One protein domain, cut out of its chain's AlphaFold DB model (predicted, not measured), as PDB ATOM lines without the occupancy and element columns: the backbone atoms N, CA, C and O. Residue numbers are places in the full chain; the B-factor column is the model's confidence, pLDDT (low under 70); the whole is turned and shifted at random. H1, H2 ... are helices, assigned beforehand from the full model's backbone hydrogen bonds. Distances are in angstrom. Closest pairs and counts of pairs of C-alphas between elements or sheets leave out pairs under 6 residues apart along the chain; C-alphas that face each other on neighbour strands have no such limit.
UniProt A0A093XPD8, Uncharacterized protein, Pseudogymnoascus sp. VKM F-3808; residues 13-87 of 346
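What this domain is: This is residues 13 to 87 of the 346 residues of an uncharacterized protein of Pseudogymnoascus sp. VKM F-3808 (UniProt A0A093XPD8). Two long helices, H2 and H3, come near each other close to their last residues and make a wide, open corner, with a short helix near each of two places along H2. H1 comes before H2 and is near its first half, while H4 folds back after H3 and is near H2 at Phe 35; a long link, residues 46 to 62, loops out past Asp 50 and returns to the first residue of H3. The helices have few contacts with each other. The printed part has 75 residues with four named helices in the order H1, H2, H3, H4 and no named strand, and its class is all helix. It is only just compact, close to loose, with a radius of gyration of the C-alphas of 13.2 A, and it is flat, spanning 37 by 32 by 16 A.

How they stand to each other: Start with H1, residues 17 to 23, and go on to H2, residues 29 to 45: they are close but not clearly touching, and their closest C-alphas, of Cys 21 and Ala 32, are 6.2 A apart. They run opposite ways at a steep tilt of 69.5 degrees, only just short of about perpendicular. Further along H2, look at Trp 42, whose C-alpha is 7.4 A from that of Phe 76 in H3, residues 63 to 79. This is the closest pair of H2 and H3, which are close but not clearly touching and run opposite ways at a steep tilt of 61 degrees. H4, residues 82 to 86, touches H3 only at the corner by their link, where H3 takes part with residues 76 to 77 alone; the closest C-alphas, of Leu 77 and Gly 83, are 4.4 A apart. H4 and H2 are close but not clearly touching, the closest C-alphas being those of Phe 35 and Tyr 86, 7.9 A apart. H1 is apart from H3 and from H4. In H1, H2, H3 and H4 every O i to N i+4 pair is within hydrogen-bond range.

Where its parts are: Find C-alpha 17 at (349.288, 285.732, 170.088), where H1 begins; it ends at Ala 23. H2 runs from Leu 29 to C-alpha 45 at (329.611, 280.378, 163.322), 24.3 A from first to last C-alpha. H3 runs from Pro 63 to Arg 79, 23.6 A. H4 ends at C-alpha 86, at (336.644, 289.045, 179.384).

The domain as a whole: The two C-alphas farthest apart are those of Gln 27 and Asp 50, at 37.1 A. The printed part has no cut. The links from H1 to H2 and from H3 to H4 are tight, and that from H2 to H3, 17 residues, is long. The mean pLDDT of the printed part is 80.5; look for values under 70 at residues 13 to 27, 29, 80 to 84 and 86.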
ATOM      1  N   GLN A  13     356.593 289.563 161.314       54.91
ATOM      2  CA  GLN A  13     356.049 290.888 161.638       54.91
ATOM      3  C   GLN A  13     354.653 290.820 162.262       54.91
ATOM      4  O   GLN A  13     354.147 291.834 162.730       54.91
ATOM      5  N   VAL A  14     354.019 289.643 162.265       46.22
ATOM      6  CA  VAL A  14     352.740 289.450 162.945       46.22
ATOM      7  C   VAL A  14     353.049 289.221 164.426       46.22
ATOM      8  O   VAL A  14     353.768 288.264 164.733       46.22
ATOM      9  N   PRO A  15     352.554 290.071 165.345       52.72
ATOM     10  CA  PRO A  15     352.766 289.877 166.773       52.72
ATOM     11  C   PRO A  15     352.353 288.466 167.189       52.72
ATOM     12  O   PRO A  15     351.342 287.937 166.713       52.72
ATOM     13  N   CYS A  16     353.135 287.837 168.068       63.75
ATOM     14  CA  CYS A  16     352.730 286.551 168.613       63.75
ATOM     15  C   CYS A  16     351.423 286.728 169.398       63.75
ATOM     16  O   CYS A  16     351.180 287.774 170.000       63.75
ATOM     17  N   LEU A  17     350.579 285.696 169.396       62.28
ATOM     18  CA  LEU A  17     349.288 285.732 170.088       62.28
ATOM     19  C   LEU A  17     349.440 286.131 171.567       62.28
ATOM     20  O   LEU A  17     348.608 286.871 172.071       62.28
ATOM     21  N   GLY A  18     350.540 285.719 172.212       66.25
ATOM     22  CA  GLY A  18     350.887 286.127 173.577       66.25
ATOM     23  C   GLY A  18     350.993 287.644 173.739       66.25
ATOM     24  O   GLY A  18     350.294 288.199 174.569       66.25
ATOM     25  N   ALA A  19     351.746 288.328 172.872       66.38
ATOM     26  CA  ALA A  19     351.886 289.785 172.930       66.38
ATOM     27  C   ALA A  19     350.553 290.523 172.715       66.38
ATOM     28  O   ALA A  19     350.325 291.574 173.308       66.38
ATOM     29  N   ILE A  20     349.661 289.973 171.882       66.75
ATOM     30  CA  ILE A  20     348.313 290.524 171.689       66.75
ATOM     31  C   ILE A  20     347.472 290.311 172.951       66.75
ATOM     32  O   ILE A  20     346.788 291.231 173.385       66.75
ATOM     33  N   CYS A  21     347.524 289.121 173.548       67.44
ATOM     34  CA  CYS A  21     346.814 288.814 174.786       67.44
ATOM     35  C   CYS A  21     347.300 289.683 175.958       67.44
ATOM     36  O   CYS A  21     346.472 290.242 176.673       67.44
ATOM     37  N   ASP A  22     348.610 289.873 176.104       67.06
ATOM     38  CA  ASP A  22     349.193 290.728 177.141       67.06
ATOM     39  C   ASP A  22     348.746 292.189 176.966       67.06
ATOM     40  O   ASP A  22     348.273 292.813 177.914       67.06
ATOM     41  N   ALA A  23     348.797 292.716 175.734       69.12
ATOM     42  CA  ALA A  23     348.346 294.077 175.418       69.12
ATOM     43  C   ALA A  23     346.841 294.286 175.655       69.12
ATOM     44  O   ALA A  23     346.390 295.395 175.929       69.12
ATOM     45  N   LEU A  24     346.061 293.215 175.546       61.75
ATOM     46  CA  LEU A  24     344.632 293.196 175.821       61.75
ATOM     47  C   LEU A  24     344.302 292.984 177.311       61.75
ATOM     48  O   LEU A  24     343.128 292.969 177.670       61.75
ATOM     49  N   GLY A  25     345.306 292.833 178.180       68.31
ATOM     50  CA  GLY A  25     345.119 292.670 179.622       68.31
ATOM     51  C   GLY A  25     344.784 291.243 180.064       68.31
ATOM     52  O   GLY A  25     344.351 291.045 181.199       68.31
ATOM     53  N   PHE A  26     344.992 290.232 179.213       67.44
ATOM     54  CA  PHE A  26     344.852 288.835 179.626       67.44
ATOM     55  C   PHE A  26     346.020 288.445 180.539       67.44
ATOM     56  O   PHE A  26     347.080 288.040 180.079       67.44
ATOM     57  N   GLN A  27     345.813 288.524 181.853       62.16
ATOM     58  CA  GLN A  27     346.846 288.215 182.852       62.16
ATOM     59  C   GLN A  27     347.135 286.706 182.998       62.16
ATOM     60  O   GLN A  27     348.099 286.315 183.655       62.16
ATOM     61  N   ASN A  28     346.304 285.835 182.407       70.50
ATOM     62  CA  ASN A  28     346.405 284.384 182.543       70.50
ATOM     63  C   ASN A  28     346.339 283.674 181.182       70.50
ATOM     64  O   ASN A  28     345.378 283.815 180.424       70.50
ATOM     65  N   LEU A  29     347.329 282.816 180.919       67.69
ATOM     66  CA  LEU A  29     347.421 281.996 179.707       67.69
ATOM     67  C   LEU A  29     346.183 281.102 179.499       67.69
ATOM     68  O   LEU A  29     345.816 280.778 178.369       67.69
ATOM     69  N   LYS A  30     345.525 280.688 180.588       77.12
ATOM     70  CA  LYS A  30     344.298 279.883 180.528       77.12
ATOM     71  C   LYS A  30     343.124 280.682 179.960       77.12
ATOM     72  O   LYS A  30     342.386 280.153 179.129       77.12
ATOM     73  N   ASP A  31     342.999 281.945 180.346       74.12
ATOM     74  CA  ASP A  31     341.935 282.831 179.870       74.12
ATOM     75  C   ASP A  31     342.199 283.257 178.425       74.12
ATOM     76  O   ASP A  31     341.281 283.242 177.608       74.12
ATOM     77  N   ALA A  32     343.467 283.478 178.063       74.88
ATOM     78  CA  ALA A  32     343.887 283.673 176.677       74.88
ATOM     79  C   ALA A  32     343.537 282.467 175.779       74.88
ATOM     80  O   ALA A  32     343.027 282.637 174.668       74.88
ATOM     81  N   ASN A  33     343.751 281.234 176.255       80.62
ATOM     82  CA  ASN A  33     343.379 280.020 175.520       80.62
ATOM     83  C   ASN A  33     341.859 279.886 175.363       80.62
ATOM     84  O   ASN A  33     341.382 279.596 174.265       80.62
ATOM     85  N   ASN A  34     341.095 280.129 176.431       83.31
ATOM     86  CA  ASN A  34     339.633 280.103 176.379       83.31
ATOM     87  C   ASN A  34     339.095 281.160 175.408       83.31
ATOM     88  O   ASN A  34     338.279 280.838 174.545       83.31
ATOM     89  N   PHE A  35     339.624 282.382 175.478       80.81
ATOM     90  CA  PHE A  35     339.307 283.459 174.550       80.81
ATOM     91  C   PHE A  35     339.646 283.084 173.104       80.81
ATOM     92  O   PHE A  35     338.841 283.298 172.199       80.81
ATOM     93  N   THR A  36     340.793 282.448 172.867       81.69
ATOM     94  CA  THR A  36     341.198 281.985 171.531       81.69
ATOM     95  C   THR A  36     340.235 280.931 170.981       81.69
ATOM     96  O   THR A  36     339.796 281.027 169.837       81.69
ATOM     97  N   VAL A  37     339.856 279.935 171.790       86.25
ATOM     98  CA  VAL A  37     338.885 278.897 171.395       86.25
ATOM     99  C   VAL A  37     337.526 279.521 171.083       86.25
ATOM    100  O   VAL A  37     336.884 279.186 170.085       86.25
ATOM    101  N   LEU A  38     337.097 280.453 171.926       86.94
ATOM    102  CA  LEU A  38     335.810 281.121 171.833       86.94
ATOM    103  C   LEU A  38     335.734 282.055 170.620       86.94
ATOM    104  O   LEU A  38     334.760 281.994 169.871       86.94
ATOM    105  N   THR A  39     336.776 282.842 170.357       84.31
ATOM    106  CA  THR A  39     336.877 283.692 169.158       84.31
ATOM    107  C   THR A  39     336.950 282.858 167.880       84.31
ATOM    108  O   THR A  39     336.297 283.199 166.892       84.31
ATOM    109  N   HIS A  40     337.658 281.722 167.891       86.12
ATOM    110  CA  HIS A  40     337.649 280.778 166.771       86.12
ATOM    111  C   HIS A  40     336.253 280.217 166.504       86.12
ATOM    112  O   HIS A  40     335.799 280.204 165.354       86.12
ATOM    113  N   LYS A  41     335.562 279.775 167.561       89.75
ATOM    114  CA  LYS A  41     334.193 279.270 167.471       89.75
ATOM    115  C   LYS A  41     333.268 280.351 166.917       89.75
ATOM    116  O   LYS A  41     332.595 280.094 165.922       89.75
ATOM    117  N   TRP A  42     333.320 281.560 167.472       91.06
ATOM    118  CA  TRP A  42     332.547 282.708 167.001       91.06
ATOM    119  C   TRP A  42     332.773 282.987 165.514       91.06
ATOM    120  O   TRP A  42     331.823 283.035 164.735       91.06
ATOM    121  N   ARG A  43     334.037 283.094 165.092       91.38
ATOM    122  CA  ARG A  43     334.399 283.341 163.692       91.38
ATOM    123  C   ARG A  43     333.890 282.240 162.759       91.38
ATOM    124  O   ARG A  43     333.548 282.529 161.615       91.38
ATOM    125  N   SER A  44     333.848 280.991 163.225       90.56
ATOM    126  CA  SER A  44     333.339 279.860 162.440       90.56
ATOM    127  C   SER A  44     331.812 279.842 162.310       90.56
ATOM    128  O   SER A  44     331.305 279.392 161.287       90.56
ATOM    129  N   THR A  45     331.084 280.342 163.313       93.94
ATOM    130  CA  THR A  45     329.611 280.378 163.322       93.94
ATOM    131  C   THR A  45     329.036 281.668 162.745       93.94
ATOM    132  O   THR A  45     327.883 281.693 162.318       93.94
ATOM    133  N   TYR A  46     329.814 282.751 162.738       93.94
ATOM    134  CA  TYR A  46     329.385 284.032 162.196       93.94
ATOM    135  C   TYR A  46     329.198 283.951 160.680       93.94
ATOM    136  O   TYR A  46     330.044 283.423 159.958       93.94
ATOM    137  N   THR A  47     328.096 284.519 160.199       96.94
ATOM    138  CA  THR A  47     327.771 284.622 158.775       96.94
ATOM    139  C   THR A  47     327.425 286.074 158.465       96.94
ATOM    140  O   THR A  47     326.623 286.680 159.176       96.94
ATOM    141  N   THR A  48     328.051 286.646 157.436       96.38
ATOM    142  CA  THR A  48     327.775 288.020 156.999       96.38
ATOM    143  C   THR A  48     326.409 288.126 156.322       96.38
ATOM    144  O   THR A  48     325.788 287.125 155.965       96.38
ATOM    145  N   VAL A  49     325.967 289.361 156.063       95.06
ATOM    146  CA  VAL A  49     324.744 289.643 155.289       95.06
ATOM    147  C   VAL A  49     324.801 289.038 153.877       95.06
ATOM    148  O   VAL A  49     323.778 288.630 153.335       95.06
ATOM    149  N   ASP A  50     325.998 288.906 153.300       95.19
ATOM    150  CA  ASP A  50     326.218 288.278 151.990       95.19
ATOM    151  C   ASP A  50     326.339 286.742 152.047       95.19
ATOM    152  O   ASP A  50     326.746 286.123 151.066       95.19
ATOM    153  N   ASN A  51     326.026 286.112 153.184       95.75
ATOM    154  CA  ASN A  51     326.213 284.676 153.431       95.75
ATOM    155  C   ASN A  51     327.673 284.199 153.348       95.75
ATOM    156  O   ASN A  51     327.934 283.023 153.084       95.75
ATOM    157  N   LEU A  52     328.641 285.089 153.585       94.88
ATOM    158  CA  LEU A  52     330.040 284.690 153.706       94.88
ATOM    159  C   LEU A  52     330.326 284.275 155.154       94.88
ATOM    160  O   LEU A  52     329.942 284.992 156.081       94.88
ATOM    161  N   PRO A  53     331.018 283.148 155.384       94.12
ATOM    162  CA  PRO A  53     331.411 282.768 156.732       94.12
ATOM    163  C   PRO A  53     332.452 283.755 157.273       94.12
ATOM    164  O   PRO A  53     333.315 284.229 156.532       94.12
ATOM    165  N   GLY A  54     332.433 284.021 158.581       91.06
ATOM    166  CA  GLY A  54     333.424 284.875 159.246       91.06
ATOM    167  C   GLY A  54     334.862 284.364 159.077       91.06
ATOM    168  O   GLY A  54     335.820 285.138 159.003       91.06
ATOM    169  N   SER A  55     335.040 283.049 158.923       92.12
ATOM    170  CA  SER A  55     336.325 282.439 158.560       92.12
ATOM    171  C   SER A  55     336.831 282.883 157.181       92.12
ATOM    172  O   SER A  55     338.043 283.012 157.004       92.12
ATOM    173  N   GLY A  56     335.927 283.211 156.253       91.81
ATOM    174  CA  GLY A  56     336.217 283.693 154.900       91.81
ATOM    175  C   GLY A  56     336.607 285.172 154.802       91.81
ATOM    176  O   GLY A  56     337.003 285.621 153.730       91.81
ATOM    177  N   LEU A  57     336.555 285.935 155.901       90.88
ATOM    178  CA  LEU A  57     336.960 287.346 155.948       90.88
ATOM    179  C   LEU A  57     338.492 287.491 156.029       90.88
ATOM    180  O   LEU A  57     339.049 287.893 157.049       90.88
ATOM    181  N   VAL A  58     339.189 287.100 154.959       88.19
ATOM    182  CA  VAL A  58     340.665 287.074 154.894       88.19
ATOM    183  C   VAL A  58     341.280 288.305 154.221       88.19
ATOM    184  O   VAL A  58     342.427 288.640 154.495       88.19
ATOM    185  N   GLU A  59     340.530 289.021 153.383       89.00
ATOM    186  CA  GLU A  59     341.026 290.199 152.657       89.00
ATOM    187  C   GLU A  59     340.816 291.491 153.452       89.00
ATOM    188  O   GLU A  59     339.924 292.283 153.160       89.00
ATOM    189  N   TRP A  60     341.640 291.718 154.474       82.56
ATOM    190  CA  TRP A  60     341.436 292.816 155.432       82.56
ATOM    191  C   TRP A  60     341.606 294.213 154.825       82.56
ATOM    192  O   TRP A  60     341.133 295.185 155.399       82.56
ATOM    193  N   ASN A  61     342.232 294.326 153.652       83.56
ATOM    194  CA  ASN A  61     342.360 295.598 152.937       83.56
ATOM    195  C   ASN A  61     341.114 295.944 152.106       83.56
ATOM    196  O   ASN A  61     340.963 297.087 151.681       83.56
ATOM    197  N   CYS A  62     340.203 294.991 151.884       90.62
ATOM    198  CA  CYS A  62     338.962 295.247 151.160       90.62
ATOM    199  C   CYS A  62     337.978 296.024 152.059       90.62
ATOM    200  O   CYS A  62     337.656 295.541 153.151       90.62
ATOM    201  N   PRO A  63     337.444 297.185 151.624       91.56
ATOM    202  CA  PRO A  63     336.514 297.986 152.428       91.56
ATOM    203  C   PRO A  63     335.301 297.190 152.925       91.56
ATOM    204  O   PRO A  63     334.949 297.263 154.100       91.56
ATOM    205  N   LYS A  64     334.730 296.347 152.057       93.06
ATOM    206  CA  LYS A  64     333.586 295.489 152.390       93.06
ATOM    207  C   LYS A  64     333.938 294.440 153.451       93.06
ATOM    208  O   LYS A  64     333.161 294.184 154.367       93.06
ATOM    209  N   THR A  65     335.126 293.841 153.359       91.38
ATOM    210  CA  THR A  65     335.621 292.897 154.373       91.38
ATOM    211  C   THR A  65     335.851 293.597 155.709       91.38
ATOM    212  O   THR A  65     335.505 293.036 156.743       91.38
ATOM    213  N   ARG A  66     336.370 294.832 155.709       89.56
ATOM    214  CA  ARG A  66     336.565 295.631 156.930       89.56
ATOM    215  C   ARG A  66     335.256 295.956 157.634       89.56
ATOM    216  O   ARG A  66     335.182 295.816 158.848       89.56
ATOM    217  N   GLU A  67     334.230 296.353 156.888       94.00
ATOM    218  CA  GLU A  67     332.900 296.625 157.442       94.00
ATOM    219  C   GLU A  67     332.270 295.367 158.060       94.00
ATOM    220  O   GLU A  67     331.765 295.397 159.186       94.00
ATOM    221  N   ASN A  68     332.384 294.231 157.365       95.00
ATOM    222  CA  ASN A  68     331.950 292.934 157.880       95.00
ATOM    223  C   ASN A  68     332.734 292.515 159.134       95.00
ATOM    224  O   ASN A  68     332.130 292.042 160.094       95.00
ATOM    225  N   LEU A  69     334.056 292.716 159.164       91.75
ATOM    226  CA  LEU A  69     334.888 292.452 160.344       91.75
ATOM    227  C   LEU A  69     334.497 293.353 161.520       91.75
ATOM    228  O   LEU A  69     334.344 292.856 162.630       91.75
ATOM    229  N   ALA A  70     334.273 294.648 161.288       90.81
ATOM    230  CA  ALA A  70     333.841 295.579 162.329       90.81
ATOM    231  C   ALA A  70     332.474 295.181 162.904       90.81
ATOM    232  O   ALA A  70     332.290 295.164 164.120       90.81
ATOM    233  N   THR A  71     331.535 294.785 162.042       94.62
ATOM    234  CA  THR A  71     330.208 294.316 162.458       94.62
ATOM    235  C   THR A  71     330.299 292.989 163.212       94.62
ATOM    236  O   THR A  71     329.642 292.820 164.238       94.62
ATOM    237  N   MET A  72     331.139 292.055 162.758       93.50
ATOM    238  CA  MET A  72     331.409 290.791 163.446       93.50
ATOM    239  C   MET A  72     332.010 291.016 164.839       93.50
ATOM    240  O   MET A  72     331.575 290.380 165.795       93.50
ATOM    241  N   SER A  73     332.973 291.929 164.975       89.50
ATOM    242  CA  SER A  73     333.586 292.270 166.265       89.50
ATOM    243  C   SER A  73     332.605 292.982 167.191       89.50
ATOM    244  O   SER A  73     332.517 292.655 168.367       89.50
ATOM    245  N   LYS A  74     331.805 293.915 166.667       89.06
ATOM    246  CA  LYS A  74     330.773 294.591 167.457       89.06
ATOM    247  C   LYS A  74     329.720 293.603 167.960       89.06
ATOM    248  O   LYS A  74     329.396 293.590 169.137       89.06
ATOM    249  N   THR A  75     329.238 292.722 167.087       90.69
ATOM    250  CA  THR A  75     328.275 291.684 167.480       90.69
ATOM    251  C   THR A  75     328.868 290.663 168.448       90.69
ATOM    252  O   THR A  75     328.148 290.202 169.323       90.69
ATOM    253  N   PHE A  76     330.161 290.353 168.356       87.38
ATOM    254  CA  PHE A  76     330.852 289.532 169.353       87.38
ATOM    255  C   PHE A  76     330.798 290.150 170.756       87.38
ATOM    256  O   PHE A  76     330.527 289.449 171.727       87.38
ATOM    257  N   LEU A  77     331.029 291.463 170.847       83.69
ATOM    258  CA  LEU A  77     331.019 292.205 172.108       83.69
ATOM    259  C   LEU A  77     329.596 292.427 172.642       83.69
ATOM    260  O   LEU A  77     329.362 292.286 173.840       83.69
ATOM    261  N   ASP A  78     328.648 292.743 171.756       83.19
ATOM    262  CA  ASP A  78     327.278 293.114 172.122       83.19
ATOM    263  C   ASP A  78     326.394 291.901 172.448       83.19
ATOM    264  O   ASP A  78     325.500 291.984 173.294       83.19
ATOM    265  N   ARG A  79     326.559 290.791 171.714       70.50
ATOM    266  CA  ARG A  79     325.502 289.774 171.597       70.50
ATOM    267  C   ARG A  79     325.605 288.637 172.602       70.50
ATOM    268  O   ARG A  79     324.607 287.952 172.802       70.50
ATOM    269  N   GLU A  80     326.740 288.438 173.261       55.62
ATOM    270  CA  GLU A  80     326.890 287.333 174.200       55.62
ATOM    271  C   GLU A  80     327.755 287.700 175.406       55.62
ATOM    272  O   GLU A  80     328.622 288.569 175.371       55.62
ATOM    273  N   ILE A  81     327.483 286.966 176.482       59.75
ATOM    274  CA  ILE A  81     328.159 286.890 177.783       59.75
ATOM    275  C   ILE A  81     329.691 287.049 177.692       59.75
ATOM    276  O   ILE A  81     330.307 287.576 178.611       59.75
ATOM    277  N   TYR A  82     330.279 286.679 176.556       65.69
ATOM    278  CA  TYR A  82     331.700 286.738 176.247       65.69
ATOM    279  C   TYR A  82     332.315 288.128 176.400       65.69
ATOM    280  O   TYR A  82     333.367 288.252 177.017       65.69
ATOM    281  N   GLY A  83     331.673 289.186 175.894       64.38
ATOM    282  CA  GLY A  83     332.225 290.538 176.020       64.38
ATOM    283  C   GLY A  83     332.401 290.934 177.485       64.38
ATOM    284  O   GLY A  83     333.463 291.396 177.877       64.38
ATOM    285  N   LYS A  84     331.390 290.653 178.313       68.75
ATOM    286  CA  LYS A  84     331.380 290.998 179.742       68.75
ATOM    287  C   LYS A  84     332.256 290.090 180.607       68.75
ATOM    288  O   LYS A  84     332.688 290.522 181.667       68.75
ATOM    289  N   GLU A  85     332.468 288.845 180.187       72.50
ATOM    290  CA  GLU A  85     333.308 287.879 180.906       72.50
ATOM    291  C   GLU A  85     334.795 288.235 180.800       72.50
ATOM    292  O   GLU A  85     335.514 288.141 181.790       72.50
ATOM    293  N   TYR A  86     335.239 288.690 179.625       69.31
ATOM    294  CA  TYR A  86     336.644 289.045 179.384       69.31
ATOM    295  C   TYR A  86     336.919 290.550 179.511       69.31
ATOM    296  O   TYR A  86     338.016 290.938 179.896       69.31
ATOM    297  N   TRP A  87     335.922 291.392 179.231       70.06
ATOM    298  CA  TRP A  87     335.932 292.836 179.475       70.06
ATOM    299  C   TRP A  87     334.765 293.198 180.390       70.06
ATOM    300  O   TRP A  87     333.732 293.694 179.918       70.06
TER     301      TRP A  87